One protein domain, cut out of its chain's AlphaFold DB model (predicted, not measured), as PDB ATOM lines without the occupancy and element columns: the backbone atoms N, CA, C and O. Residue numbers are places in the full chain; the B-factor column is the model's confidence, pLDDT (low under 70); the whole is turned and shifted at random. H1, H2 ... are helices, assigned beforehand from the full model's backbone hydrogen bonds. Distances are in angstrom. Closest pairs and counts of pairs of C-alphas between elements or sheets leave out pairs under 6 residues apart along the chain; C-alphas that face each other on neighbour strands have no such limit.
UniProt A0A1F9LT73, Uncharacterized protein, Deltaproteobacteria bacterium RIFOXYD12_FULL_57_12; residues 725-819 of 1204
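AT A GLANCE: This is residues 725 to 819 of the 1204 residues of an uncharacterized protein of Deltaproteobacteria bacterium RIFOXYD12_FULL_57_12 (UniProt A0A1F9LT73). Two crossed layers of helices make this small domain: H5, H4 and H3 stand side by side in one row, antiparallel in turn with H4 between the other two, and H2, H1 and H6 run roughly the same way across them, with H1 between H2 and H6. The layers meet mainly where H2 crosses H4 and H5 and where H1 crosses H5, while H6 and H3 meet more loosely at the far end. The printed part has 95 residues with six named helices, H1 to H6 in chain order, and no named strand; the class is all helix. It is compact, with a radius of gyration of the C-alphas of 12.0 A, and rounded, spanning 32 by 28 by 24 A.

IN THESE COORDINATES: The longest helix, H5, takes residues 790 to 806 and measures 24.9 A from first to last C-alpha, beginning at (-78.417, 227.802, -37.732). H4, residues 776 to 787, measures 16.9 A, and H3, residues 764 to 770, 11.0 A. H2, residues 746 to 759, is 19.8 A long. H1, residues 725 to 735, is 15.2 A long and begins at C-alpha 725, (-75.155, 219.734, -26.441). H6, residues 810 to 817, is 10.4 A long and ends at C-alpha 817, (-90.609, 228.606, -12.661).

HOW THE PARTS SIT: H5 and H4 form a helical hairpin at a shallow tilt of 21 degrees, opposite ways; their closest C-alphas, Ala 793 and Leu 785, are 5.3 A apart. H4 and H3 form another, at 5 degrees, closest at the C-alphas of Phe 776 and Glu 768, 6.0 A. H1 touches H5 about perpendicular, at 75 degrees, with C-alphas 728 and 801 3.8 A apart. H2 touches H5 with residues 746 to 750 alone, at 78 degrees, closest at C-alphas 746 and 794, 5.4 A. H2 touches H4 at a steep tilt of 69 degrees, only just short of about perpendicular; C-alphas 750 and 786 are closest, 4.8 A. H1 and H6 touch at 28 degrees, a shallow tilt, the same way, with C-alphas 735 and 815 4.3 A apart. H1 and H2 only just touch, with 3 pairs of C-alphas within 8 A. H4 and H6 are near each other; H1 and H4 are apart. Every O i to N i+4 pair is within hydrogen-bond range in H1, H2, H4, H5 and H6; in H3 0 of 3 are, beside 4 of 4 O i to N i+3 pairs.

THE WHOLE: The C-alphas farthest apart, Thr 772 and Gly 790, are 33.2 A apart. The printed part has no cut. The link from H1 to H2, 10 residues, is short; the other links are tight. Mean pLDDT of the printed part is 83.0; residues 741 to 745 and 790 to 791 are under 70.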
ATOM      1  N   GLU A 725     -73.888 219.939 -25.719       74.56
ATOM      2  CA  GLU A 725     -75.155 219.734 -26.441       74.56
ATOM      3  C   GLU A 725     -76.057 218.702 -25.763       74.56
ATOM      4  O   GLU A 725     -77.271 218.891 -25.700       74.56
ATOM      5  N   ARG A 726     -75.483 217.616 -25.232       77.81
ATOM      6  CA  ARG A 726     -76.253 216.605 -24.498       77.81
ATOM      7  C   ARG A 726     -76.902 217.208 -23.253       77.81
ATOM      8  O   ARG A 726     -78.104 217.039 -23.059       77.81
ATOM      9  N   ALA A 727     -76.126 217.945 -22.460       83.56
ATOM     10  CA  ALA A 727     -76.619 218.614 -21.261       83.56
ATOM     11  C   ALA A 727     -77.717 219.643 -21.583       83.56
ATOM     12  O   ALA A 727     -78.694 219.759 -20.843       83.56
ATOM     13  N   PHE A 728     -77.607 220.345 -22.716       88.12
ATOM     14  CA  PHE A 728     -78.654 221.240 -23.211       88.12
ATOM     15  C   PHE A 728     -79.970 220.508 -23.500       88.12
ATOM     16  O   PHE A 728     -81.026 220.966 -23.055       88.12
ATOM     17  N   TYR A 729     -79.936 219.387 -24.228       84.44
ATOM     18  CA  TYR A 729     -81.157 218.648 -24.561       84.44
ATOM     19  C   TYR A 729     -81.824 218.062 -23.314       84.44
ATOM     20  O   TYR A 729     -83.028 218.231 -23.145       84.44
ATOM     21  N   GLU A 730     -81.052 217.469 -22.400       83.81
ATOM     22  CA  GLU A 730     -81.577 216.935 -21.136       83.81
ATOM     23  C   GLU A 730     -82.206 218.033 -20.263       83.81
ATOM     24  O   GLU A 730     -83.307 217.851 -19.728       83.81
ATOM     25  N   LEU A 731     -81.549 219.199 -20.163       89.12
ATOM     26  CA  LEU A 731     -82.093 220.363 -19.465       89.12
ATOM     27  C   LEU A 731     -83.400 220.830 -20.108       89.12
ATOM     28  O   LEU A 731     -84.384 221.042 -19.402       89.12
ATOM     29  N   THR A 732     -83.405 221.001 -21.432       89.06
ATOM     30  CA  THR A 732     -84.552 221.531 -22.182       89.06
ATOM     31  C   THR A 732     -85.755 220.602 -22.061       89.06
ATOM     32  O   THR A 732     -86.872 221.063 -21.819       89.06
ATOM     33  N   GLU A 733     -85.535 219.290 -22.170       86.31
ATOM     34  CA  GLU A 733     -86.598 218.293 -22.076       86.31
ATOM     35  C   GLU A 733     -87.260 218.281 -20.700       86.31
ATOM     36  O   GLU A 733     -88.491 218.270 -20.599       86.31
ATOM     37  N   LYS A 734     -86.448 218.369 -19.642       86.62
ATOM     38  CA  LYS A 734     -86.939 218.415 -18.266       86.62
ATOM     39  C   LYS A 734     -87.597 219.757 -17.930       86.62
ATOM     40  O   LYS A 734     -88.715 219.752 -17.433       86.62
ATOM     41  N   ALA A 735     -86.960 220.887 -18.243       88.88
ATOM     42  CA  ALA A 735     -87.452 222.225 -17.900       88.88
ATOM     43  C   ALA A 735     -88.792 222.572 -18.573       88.88
ATOM     44  O   ALA A 735     -89.661 223.164 -17.944       88.88
ATOM     45  N   TRP A 736     -88.987 222.172 -19.835       89.12
ATOM     46  CA  TRP A 736     -90.170 222.536 -20.632       89.12
ATOM     47  C   TRP A 736     -91.224 221.423 -20.730       89.12
ATOM     48  O   TRP A 736     -92.182 221.532 -21.507       89.12
ATOM     49  N   SER A 737     -91.068 220.338 -19.962       86.38
ATOM     50  CA  SER A 737     -91.945 219.156 -20.021       86.38
ATOM     51  C   SER A 737     -92.102 218.611 -21.449       86.38
ATOM     52  O   SER A 737     -93.222 218.434 -21.956       86.38
ATOM     53  N   ILE A 738     -90.978 218.419 -22.140       85.81
ATOM     54  CA  ILE A 738     -90.924 217.857 -23.495       85.81
ATOM     55  C   ILE A 738     -90.596 216.359 -23.368       85.81
ATOM     56  O   ILE A 738     -89.786 215.988 -22.517       85.81
ATOM     57  N   PRO A 739     -91.217 215.468 -24.169       80.06
ATOM     58  CA  PRO A 739     -90.917 214.043 -24.095       80.06
ATOM     59  C   PRO A 739     -89.427 213.767 -24.331       80.06
ATOM     60  O   PRO A 739     -88.811 214.397 -25.192       80.06
ATOM     61  N   LYS A 740     -88.868 212.806 -23.588       71.25
ATOM     62  CA  LYS A 740     -87.446 212.447 -23.691       71.25
ATOM     63  C   LYS A 740     -87.052 212.090 -25.129       71.25
ATOM     64  O   LYS A 740     -87.825 211.425 -25.818       71.25
ATOM     65  N   ASN A 741     -85.848 212.482 -25.539       66.44
ATOM     66  CA  ASN A 741     -85.272 212.281 -26.877       66.44
ATOM     67  C   ASN A 741     -86.030 212.980 -28.026       66.44
ATOM     68  O   ASN A 741     -85.896 212.591 -29.187       66.44
ATOM     69  N   SER A 742     -86.823 214.013 -27.732       65.31
ATOM     70  CA  SER A 742     -87.544 214.778 -28.766       65.31
ATOM     71  C   SER A 742     -86.738 215.961 -29.302       65.31
ATOM     72  O   SER A 742     -87.050 216.481 -30.375       65.31
ATOM     73  N   CYS A 743     -85.710 216.413 -28.578       69.56
ATOM     74  CA  CYS A 743     -84.855 217.509 -29.024       69.56
ATOM     75  C   CYS A 743     -83.682 216.963 -29.853       69.56
ATOM     76  O   CYS A 743     -82.660 216.547 -29.307       69.56
ATOM     77  N   SER A 744     -83.823 216.941 -31.187       60.34
ATOM     78  CA  SER A 744     -82.795 216.349 -32.060       60.34
ATOM     79  C   SER A 744     -81.743 217.332 -32.611       60.34
ATOM     80  O   SER A 744     -80.684 216.933 -33.104       60.34
ATOM     81  N   SER A 745     -82.002 218.632 -32.470       68.75
ATOM     82  CA  SER A 745     -81.089 219.723 -32.818       68.75
ATOM     83  C   SER A 745     -81.421 220.991 -32.037       68.75
ATOM     84  O   SER A 745     -82.528 221.117 -31.510       68.75
ATOM     85  N   ALA A 746     -80.501 221.961 -32.001       75.62
ATOM     86  CA  ALA A 746     -80.756 223.284 -31.424       75.62
ATOM     87  C   ALA A 746     -81.961 223.981 -32.086       75.62
ATOM     88  O   ALA A 746     -82.788 224.566 -31.392       75.62
ATOM     89  N   GLY A 747     -82.112 223.849 -33.410       72.69
ATOM     90  CA  GLY A 747     -83.255 224.393 -34.150       72.69
ATOM     91  C   GLY A 747     -84.571 223.683 -33.825       72.69
ATOM     92  O   GLY A 747     -85.584 224.337 -33.581       72.69
ATOM     93  N   GLN A 748     -84.576 222.349 -33.737       75.44
ATOM     94  CA  GLN A 748     -85.779 221.621 -33.324       75.44
ATOM     95  C   GLN A 748     -86.148 221.921 -31.868       75.44
ATOM     96  O   GLN A 748     -87.325 222.119 -31.570       75.44
ATOM     97  N   ALA A 749     -85.161 222.005 -30.974       80.81
ATOM     98  CA  ALA A 749     -85.369 222.428 -29.595       80.81
ATOM     99  C   ALA A 749     -85.978 223.837 -29.547       80.81
ATOM    100  O   ALA A 749     -86.982 224.029 -28.871       80.81
ATOM    101  N   ALA A 750     -85.466 224.786 -30.339       83.94
ATOM    102  CA  ALA A 750     -86.030 226.128 -30.465       83.94
ATOM    103  C   ALA A 750     -87.497 226.105 -30.933       83.94
ATOM    104  O   ALA A 750     -88.341 226.766 -30.335       83.94
ATOM    105  N   ILE A 751     -87.850 225.296 -31.938       81.56
ATOM    106  CA  ILE A 751     -89.237 225.166 -32.424       81.56
ATOM    107  C   ILE A 751     -90.167 224.598 -31.341       81.56
ATOM    108  O   ILE A 751     -91.283 225.095 -31.148       81.56
ATOM    109  N   VAL A 752     -89.733 223.554 -30.632       84.81
ATOM    110  CA  VAL A 752     -90.549 222.905 -29.595       84.81
ATOM    111  C   VAL A 752     -90.693 223.808 -28.370       84.81
ATOM    112  O   VAL A 752     -91.806 223.971 -27.868       84.81
ATOM    113  N   VAL A 753     -89.610 224.455 -27.935       88.00
ATOM    114  CA  VAL A 753     -89.631 225.459 -26.862       88.00
ATOM    115  C   VAL A 753     -90.523 226.631 -27.256       88.00
ATOM    116  O   VAL A 753     -91.404 227.000 -26.491       88.00
ATOM    117  N   SER A 754     -90.411 227.142 -28.484       86.69
ATOM    118  CA  SER A 754     -91.293 228.185 -29.024       86.69
ATOM    119  C   SER A 754     -92.771 227.797 -28.927       86.69
ATOM    120  O   SER A 754     -93.617 228.620 -28.582       86.69
ATOM    121  N   LYS A 755     -93.104 226.528 -29.202       85.75
ATOM    122  CA  LYS A 755     -94.465 226.011 -29.025       85.75
ATOM    123  C   LYS A 755     -94.881 226.004 -27.555       85.75
ATOM    124  O   LYS A 755     -95.942 226.530 -27.247       85.75
ATOM    125  N   LYS A 756     -94.038 225.486 -26.660       87.06
ATOM    126  CA  LYS A 756     -94.317 225.469 -25.217       87.06
ATOM    127  C   LYS A 756     -94.471 226.872 -24.630       87.06
ATOM    128  O   LYS A 756     -95.375 227.085 -23.835       87.06
ATOM    129  N   MET A 757     -93.661 227.835 -25.069       87.50
ATOM    130  CA  MET A 757     -93.802 229.246 -24.700       87.50
ATOM    131  C   MET A 757     -95.165 229.810 -25.121       87.50
ATOM    132  O   MET A 757     -95.778 230.543 -24.353       87.50
ATOM    133  N   ARG A 758     -95.675 229.442 -26.305       83.25
ATOM    134  CA  ARG A 758     -97.028 229.837 -26.738       83.25
ATOM    135  C   ARG A 758     -98.129 229.178 -25.915       83.25
ATOM    136  O   ARG A 758     -99.105 229.845 -25.598       83.25
ATOM    137  N   ASP A 759     -97.964 227.911 -25.533       83.81
ATOM    138  CA  ASP A 759     -98.952 227.179 -24.726       83.81
ATOM    139  C   ASP A 759     -99.180 227.826 -23.336       83.81
ATOM    140  O   ASP A 759    -100.214 227.599 -22.703       83.81
ATOM    141  N   LEU A 760     -98.251 228.672 -22.864       83.25
ATOM    142  CA  LEU A 760     -98.400 229.457 -21.631       83.25
ATOM    143  C   LEU A 760     -99.391 230.631 -21.769       83.25
ATOM    144  O   LEU A 760     -99.846 231.150 -20.752       83.25
ATOM    145  N   ASN A 761     -99.761 231.030 -22.996       78.94
ATOM    146  CA  ASN A 761    -100.705 232.111 -23.345       78.94
ATOM    147  C   ASN A 761    -100.367 233.519 -22.810       78.94
ATOM    148  O   ASN A 761    -101.126 234.461 -23.027       78.94
ATOM    149  N   LEU A 762     -99.250 233.675 -22.106       85.00
ATOM    150  CA  LEU A 762     -98.741 234.923 -21.549       85.00
ATOM    151  C   LEU A 762     -97.236 235.003 -21.831       85.00
ATOM    152  O   LEU A 762     -96.577 233.963 -21.934       85.00
ATOM    153  N   PRO A 763     -96.677 236.213 -21.972       85.00
ATOM    154  CA  PRO A 763     -95.278 236.386 -22.324       85.00
ATOM    155  C   PRO A 763     -94.356 235.879 -21.216       85.00
ATOM    156  O   PRO A 763     -94.523 236.205 -20.045       85.00
ATOM    157  N   VAL A 764     -93.332 235.120 -21.594       86.56
ATOM    158  CA  VAL A 764     -92.429 234.444 -20.648       86.56
ATOM    159  C   VAL A 764     -91.589 235.435 -19.831       86.56
ATOM    160  O   VAL A 764     -91.163 235.111 -18.728       86.56
ATOM    161  N   TRP A 765     -91.396 236.668 -20.317       86.69
ATOM    162  CA  TRP A 765     -90.664 237.696 -19.576       86.69
ATOM    163  C   TRP A 765     -91.363 238.146 -18.285       86.69
ATOM    164  O   TRP A 765     -90.689 238.645 -17.393       86.69
ATOM    165  N   CYS A 766     -92.674 237.913 -18.118       86.38
ATOM    166  CA  CYS A 766     -93.359 238.227 -16.856       86.38
ATOM    167  C   CYS A 766     -92.924 237.320 -15.691       86.38
ATOM    168  O   CYS A 766     -93.217 237.619 -14.537       86.38
ATOM    169  N   LEU A 767     -92.208 236.225 -15.982       87.81
ATOM    170  CA  LEU A 767     -91.630 235.351 -14.963       87.81
ATOM    171  C   LEU A 767     -90.519 236.035 -14.153       87.81
ATOM    172  O   LEU A 767     -90.215 235.553 -13.067       87.81
ATOM    173  N   GLU A 768     -89.954 237.145 -14.642       88.38
ATOM    174  CA  GLU A 768     -88.985 237.977 -13.910       88.38
ATOM    175  C   GLU A 768     -89.539 238.413 -12.542       88.38
ATOM    176  O   GLU A 768     -88.849 238.310 -11.534       88.38
ATOM    177  N   GLU A 769     -90.822 238.785 -12.485       85.56
ATOM    178  CA  GLU A 769     -91.492 239.287 -11.272       85.56
ATOM    179  C   GLU A 769     -91.742 238.199 -10.211       85.56
ATOM    180  O   GLU A 769     -92.045 238.488  -9.054       85.56
ATOM    181  N   VAL A 770     -91.657 236.924 -10.599       87.50
ATOM    182  CA  VAL A 770     -91.915 235.767  -9.721       87.50
ATOM    183  C   VAL A 770     -90.695 234.863  -9.558       87.50
ATOM    184  O   VAL A 770     -90.778 233.838  -8.872       87.50
ATOM    185  N   ASP A 771     -89.556 235.238 -10.146       87.31
ATOM    186  CA  ASP A 771     -88.296 234.529  -9.976       87.31
ATOM    187  C   ASP A 771     -87.685 234.831  -8.602       87.31
ATOM    188  O   ASP A 771     -87.082 235.871  -8.354       87.31
ATOM    189  N   THR A 772     -87.822 233.871  -7.693       77.88
ATOM    190  CA  THR A 772     -87.279 233.950  -6.329       77.88
ATOM    191  C   THR A 772     -85.879 233.346  -6.200       77.88
ATOM    192  O   THR A 772     -85.254 233.479  -5.149       77.88
ATOM    193  N   VAL A 773     -85.383 232.670  -7.245       80.50
ATOM    194  CA  VAL A 773     -84.137 231.882  -7.223       80.50
ATOM    195  C   VAL A 773     -83.032 232.536  -8.068       80.50
ATOM    196  O   VAL A 773     -81.860 232.198  -7.902       80.50
ATOM    197  N   GLY A 774     -83.372 233.496  -8.935       82.44
ATOM    198  CA  GLY A 774     -82.418 234.246  -9.757       82.44
ATOM    199  C   GLY A 774     -81.906 233.443 -10.955       82.44
ATOM    200  O   GLY A 774     -80.705 233.418 -11.213       82.44
ATOM    201  N   ILE A 775     -82.808 232.738 -11.642       86.06
ATOM    202  CA  ILE A 775     -82.542 231.884 -12.816       86.06
ATOM    203  C   ILE A 775     -83.180 232.414 -14.112       86.06
ATOM    204  O   ILE A 775     -83.127 231.755 -15.156       86.06
ATOM    205  N   PHE A 776     -83.822 233.582 -14.058       86.81
ATOM    206  CA  PHE A 776     -84.452 234.220 -15.209       86.81
ATOM    207  C   PHE A 776     -83.451 234.544 -16.336       86.81
ATOM    208  O   PHE A 776     -83.815 234.553 -17.512       86.81
ATOM    209  N   ASP A 777     -82.163 234.691 -16.019       85.44
ATOM    210  CA  ASP A 777     -81.074 234.822 -16.994       85.44
ATOM    211  C   ASP A 777     -81.009 233.646 -17.989       85.44
ATOM    212  O   ASP A 777     -80.703 233.834 -19.169       85.44
ATOM    213  N   VAL A 778     -81.352 232.432 -17.552       88.06
ATOM    214  CA  VAL A 778     -81.437 231.251 -18.422       88.06
ATOM    215  C   VAL A 778     -82.713 231.271 -19.266       88.06
ATOM    216  O   VAL A 778     -82.687 230.862 -20.427       88.06
ATOM    217  N   VAL A 779     -83.819 231.797 -18.732       87.25
ATOM    218  CA  VAL A 779     -85.071 231.999 -19.484       87.25
ATOM    219  C   VAL A 779     -84.856 233.001 -20.626       87.25
ATOM    220  O   VAL A 779     -85.281 232.734 -21.752       87.25
ATOM    221  N   LEU A 780     -84.105 234.084 -20.390       86.56
ATOM    222  CA  LEU A 780     -83.680 235.026 -21.434       86.56
ATOM    223  C   LEU A 780     -82.862 234.335 -22.534       86.56
ATOM    224  O   LEU A 780     -83.111 234.556 -23.718       86.56
ATOM    225  N   LYS A 781     -81.946 233.426 -22.176       88.94
ATOM    226  CA  LYS A 781     -81.180 232.645 -23.167       88.94
ATOM    227  C   LYS A 781     -82.063 231.709 -23.997       88.94
ATOM    228  O   LYS A 781     -81.773 231.509 -25.175       88.94
ATOM    229  N   TYR A 782     -83.150 231.167 -23.438       89.62
ATOM    230  CA  TYR A 782     -84.145 230.427 -24.225       89.62
ATOM    231  C   TYR A 782     -84.936 231.338 -25.172       89.62
ATOM    232  O   TYR A 782     -85.228 230.918 -26.289       89.62
ATOM    233  N   ILE A 783     -85.249 232.578 -24.775       86.25
ATOM    234  CA  ILE A 783     -85.864 233.572 -25.673       86.25
ATOM    235  C   ILE A 783     -84.907 233.886 -26.835       86.25
ATOM    236  O   ILE A 783     -85.311 233.815 -27.995       86.25
ATOM    237  N   GLU A 784     -83.621 234.122 -26.546       85.56
ATOM    238  CA  GLU A 784     -82.587 234.323 -27.572       85.56
ATOM    239  C   GLU A 784     -82.454 233.108 -28.501       85.56
ATOM    240  O   GLU A 784     -82.376 233.271 -29.716       85.56
ATOM    241  N   LEU A 785     -82.457 231.883 -27.958       87.50
ATOM    242  CA  LEU A 785     -82.385 230.649 -28.745       87.50
ATOM    243  C   LEU A 785     -83.527 230.567 -29.770       87.50
ATOM    244  O   LEU A 785     -83.291 230.197 -30.915       87.50
ATOM    245  N   VAL A 786     -84.749 230.921 -29.365       86.44
ATOM    246  CA  VAL A 786     -85.941 230.879 -30.229       86.44
ATOM    247  C   VAL A 786     -85.912 231.965 -31.318       86.44
ATOM    248  O   VAL A 786     -86.561 231.811 -32.351       86.44
ATOM    249  N   GLN A 787     -85.137 233.034 -31.126       83.38
ATOM    250  CA  GLN A 787     -84.973 234.139 -32.078       83.38
ATOM    251  C   GLN A 787     -83.806 233.951 -33.071       83.38
ATOM    252  O   GLN A 787     -83.633 234.778 -33.968       83.38
ATOM    253  N   LYS A 788     -82.968 232.917 -32.915       80.19
ATOM    254  CA  LYS A 788     -81.791 232.666 -33.769       80.19
ATOM    255  C   LYS A 788     -81.977 231.410 -34.621       80.19
ATOM    256  O   LYS A 788     -82.709 230.497 -34.259       80.19
ATOM    257  N   GLU A 789     -81.244 231.332 -35.732       73.25
ATOM    258  CA  GLU A 789     -81.233 230.171 -36.630       73.25
ATOM    259  C   GLU A 789     -79.803 229.669 -36.891       73.25
ATOM    260  O   GLU A 789     -78.817 230.391 -36.711       73.25
ATOM    261  N   GLY A 790     -79.683 228.407 -37.313       66.44
ATOM    262  CA  GLY A 790     -78.417 227.802 -37.732       66.44
ATOM    263  C   GLY A 790     -77.324 227.830 -36.654       66.44
ATOM    264  O   GLY A 790     -77.543 227.434 -35.509       66.44
ATOM    265  N   ASN A 791     -76.127 228.292 -37.030       68.31
ATOM    266  CA  ASN A 791     -74.945 228.294 -36.158       68.31
ATOM    267  C   ASN A 791     -75.116 229.183 -34.909       68.31
ATOM    268  O   ASN A 791     -74.608 228.860 -33.840       68.31
ATOM    269  N   GLU A 792     -75.863 230.285 -35.007       71.94
ATOM    270  CA  GLU A 792     -76.093 231.175 -33.861       71.94
ATOM    271  C   GLU A 792     -77.018 230.530 -32.817       71.94
ATOM    272  O   GLU A 792     -76.748 230.617 -31.619       71.94
ATOM    273  N   ALA A 793     -78.045 229.793 -33.256       77.44
ATOM    274  CA  ALA A 793     -78.875 228.982 -32.361       77.44
ATOM    275  C   ALA A 793     -78.064 227.856 -31.706       77.44
ATOM    276  O   ALA A 793     -78.204 227.587 -30.515       77.44
ATOM    277  N   HIS A 794     -77.168 227.224 -32.468       74.94
ATOM    278  CA  HIS A 794     -76.283 226.187 -31.949       74.94
ATOM    279  C   HIS A 794     -75.332 226.715 -30.861       74.94
ATOM    280  O   HIS A 794     -75.247 226.118 -29.789       74.94
ATOM    281  N   LYS A 795     -74.690 227.874 -31.066       79.94
ATOM    282  CA  LYS A 795     -73.857 228.522 -30.033       79.94
ATOM    283  C   LYS A 795     -74.640 228.783 -28.745       79.94
ATOM    284  O   LYS A 795     -74.117 228.549 -27.658       79.94
ATOM    285  N   LYS A 796     -75.893 229.234 -28.864       84.94
ATOM    286  CA  LYS A 796     -76.778 229.484 -27.717       84.94
ATOM    287  C   LYS A 796     -77.192 228.198 -27.006       84.94
ATOM    288  O   LYS A 796     -77.160 228.155 -25.781       84.94
ATOM    289  N   ALA A 797     -77.487 227.135 -27.750       83.62
ATOM    290  CA  ALA A 797     -77.741 225.813 -27.182       83.62
ATOM    291  C   ALA A 797     -76.529 225.290 -26.390       83.62
ATOM    292  O   ALA A 797     -76.682 224.862 -25.251       83.62
ATOM    293  N   VAL A 798     -75.315 225.407 -26.940       82.12
ATOM    294  CA  VAL A 798     -74.069 225.033 -26.245       82.12
ATOM    295  C   VAL A 798     -73.841 225.892 -24.995       82.12
ATOM    296  O   VAL A 798     -73.445 225.372 -23.956       82.12
ATOM    297  N   GLU A 799     -74.120 227.199 -25.057       86.75
ATOM    298  CA  GLU A 799     -74.024 228.106 -23.905       86.75
ATOM    299  C   GLU A 799     -74.968 227.683 -22.766       86.75
ATOM    300  O   GLU A 799     -74.532 227.557 -21.620       86.75
ATOM    301  N   ILE A 800     -76.236 227.397 -23.081       89.44
ATOM    302  CA  ILE A 800     -77.226 226.889 -22.120       89.44
ATOM    303  C   ILE A 800     -76.780 225.528 -21.561       89.44
ATOM    304  O   ILE A 800     -76.841 225.310 -20.351       89.44
ATOM    305  N   GLY A 801     -76.281 224.634 -22.418       86.44
ATOM    306  CA  GLY A 801     -75.765 223.322 -22.028       86.44
ATOM    307  C   GLY A 801     -74.585 223.393 -21.064       86.44
ATOM    308  O   GLY A 801     -74.554 222.675 -20.067       86.44
ATOM    309  N   ARG A 802     -73.655 224.330 -21.277       87.50
ATOM    310  CA  ARG A 802     -72.535 224.574 -20.358       87.50
ATOM    311  C   ARG A 802     -73.012 225.036 -18.979       87.50
ATOM    312  O   ARG A 802     -72.472 224.598 -17.964       87.50
ATOM    313  N   ILE A 803     -74.030 225.901 -18.930       87.12
ATOM    314  CA  ILE A 803     -74.645 226.351 -17.670       87.12
ATOM    315  C   ILE A 803     -75.346 225.174 -16.973       87.12
ATOM    316  O   ILE A 803     -75.209 225.021 -15.758       87.12
ATOM    317  N   ALA A 804     -76.033 224.317 -17.734       87.31
ATOM    318  CA  ALA A 804     -76.681 223.106 -17.229       87.31
ATOM    319  C   ALA A 804     -75.676 222.146 -16.575       87.31
ATOM    320  O   ALA A 804     -75.884 221.708 -15.444       87.31
ATOM    321  N   SER A 805     -74.551 221.888 -17.250       83.69
ATOM    322  CA  SER A 805     -73.467 221.039 -16.744       83.69
ATOM    323  C   SER A 805     -72.857 221.566 -15.438       83.69
ATOM    324  O   SER A 805     -72.423 220.778 -14.601       83.69
ATOM    325  N   ALA A 806     -72.836 222.888 -15.237       85.38
ATOM    326  CA  ALA A 806     -72.306 223.519 -14.028       85.38
ATOM    327  C   ALA A 806     -73.314 223.590 -12.861       85.38
ATOM    328  O   ALA A 806     -72.897 223.715 -11.709       85.38
ATOM    329  N   LYS A 807     -74.628 223.526 -13.129       84.25
ATOM    330  CA  LYS A 807     -75.704 223.678 -12.129       84.25
ATOM    331  C   LYS A 807     -76.738 222.537 -12.226       84.25
ATOM    332  O   LYS A 807     -77.771 222.705 -12.874       84.25
ATOM    333  N   PRO A 808     -76.544 221.408 -11.519       77.75
ATOM    334  CA  PRO A 808     -77.427 220.237 -11.623       77.75
ATOM    335  C   PRO A 808     -78.895 220.475 -11.223       77.75
ATOM    336  O   PRO A 808     -79.788 219.824 -11.759       77.75
ATOM    337  N   SER A 809     -79.168 221.414 -10.308       83.19
ATOM    338  CA  SER A 809     -80.532 221.755  -9.863       83.19
ATOM    339  C   SER A 809     -81.302 222.649 -10.843       83.19
ATOM    340  O   SER A 809     -82.501 222.855 -10.664       83.19
ATOM    341  N   LEU A 810     -80.639 223.174 -11.882       87.06
ATOM    342  CA  LEU A 810     -81.212 224.155 -12.805       87.06
ATOM    343  C   LEU A 810     -82.466 223.636 -13.516       87.06
ATOM    344  O   LEU A 810     -83.406 224.395 -13.736       87.06
ATOM    345  N   ALA A 811     -82.502 222.345 -13.843       85.25
ATOM    346  CA  ALA A 811     -83.641 221.742 -14.523       85.25
ATOM    347  C   ALA A 811     -84.911 221.730 -13.661       85.25
ATOM    348  O   ALA A 811     -85.989 222.031 -14.166       85.25
ATOM    349  N   ASP A 812     -84.784 221.415 -12.368       86.50
ATOM    350  CA  ASP A 812     -85.913 221.409 -11.431       86.50
ATOM    351  C   ASP A 812     -86.382 222.835 -11.122       86.50
ATOM    352  O   ASP A 812     -87.583 223.097 -11.076       86.50
ATOM    353  N   SER A 813     -85.445 223.779 -10.978       86.56
ATOM    354  CA  SER A 813     -85.779 225.186 -10.740       86.56
ATOM    355  C   SER A 813     -86.473 225.832 -11.949       86.56
ATOM    356  O   SER A 813     -87.462 226.539 -11.766       86.56
ATOM    357  N   LEU A 814     -86.028 225.551 -13.183       87.81
ATOM    358  CA  LEU A 814     -86.709 226.030 -14.394       87.81
ATOM    359  C   LEU A 814     -88.084 225.385 -14.577       87.81
ATOM    360  O   LEU A 814     -89.029 226.086 -14.925       87.81
ATOM    361  N   PHE A 815     -88.218 224.085 -14.303       88.12
ATOM    362  CA  PHE A 815     -89.510 223.396 -14.355       88.12
ATOM    363  C   PHE A 815     -90.525 224.003 -13.371       88.12
ATOM    364  O   PHE A 815     -91.694 224.163 -13.711       88.12
ATOM    365  N   ALA A 816     -90.079 224.381 -12.169       87.81
ATOM    366  CA  ALA A 816     -90.927 225.044 -11.183       87.81
ATOM    367  C   ALA A 816     -91.292 226.486 -11.580       87.81
ATOM    368  O   ALA A 816     -92.398 226.931 -11.276       87.81
ATOM    369  N   LEU A 817     -90.389 227.216 -12.250       88.19
ATOM    370  CA  LEU A 817     -90.609 228.606 -12.661       88.19
ATOM    371  C   LEU A 817     -91.514 228.713 -13.899       88.19
ATOM    372  O   LEU A 817     -92.462 229.497 -13.890       88.19
ATOM    373  N   VAL A 818     -91.259 227.917 -14.943       88.25
ATOM    374  CA  VAL A 818     -91.911 228.009 -16.262       88.25
ATOM    375  C   VAL A 818     -93.266 227.286 -16.261       88.25
ATOM    376  O   VAL A 818     -93.459 226.241 -16.881       88.25
ATOM    377  N   THR A 819     -94.232 227.860 -15.542       87.94
ATOM    378  CA  THR A 819     -95.601 227.338 -15.423       87.94
ATOM    379  C   THR A 819     -96.640 228.402 -15.769       87.94
ATOM    380  O   THR A 819     -96.401 229.604 -15.648       87.94
TER     381      THR A 819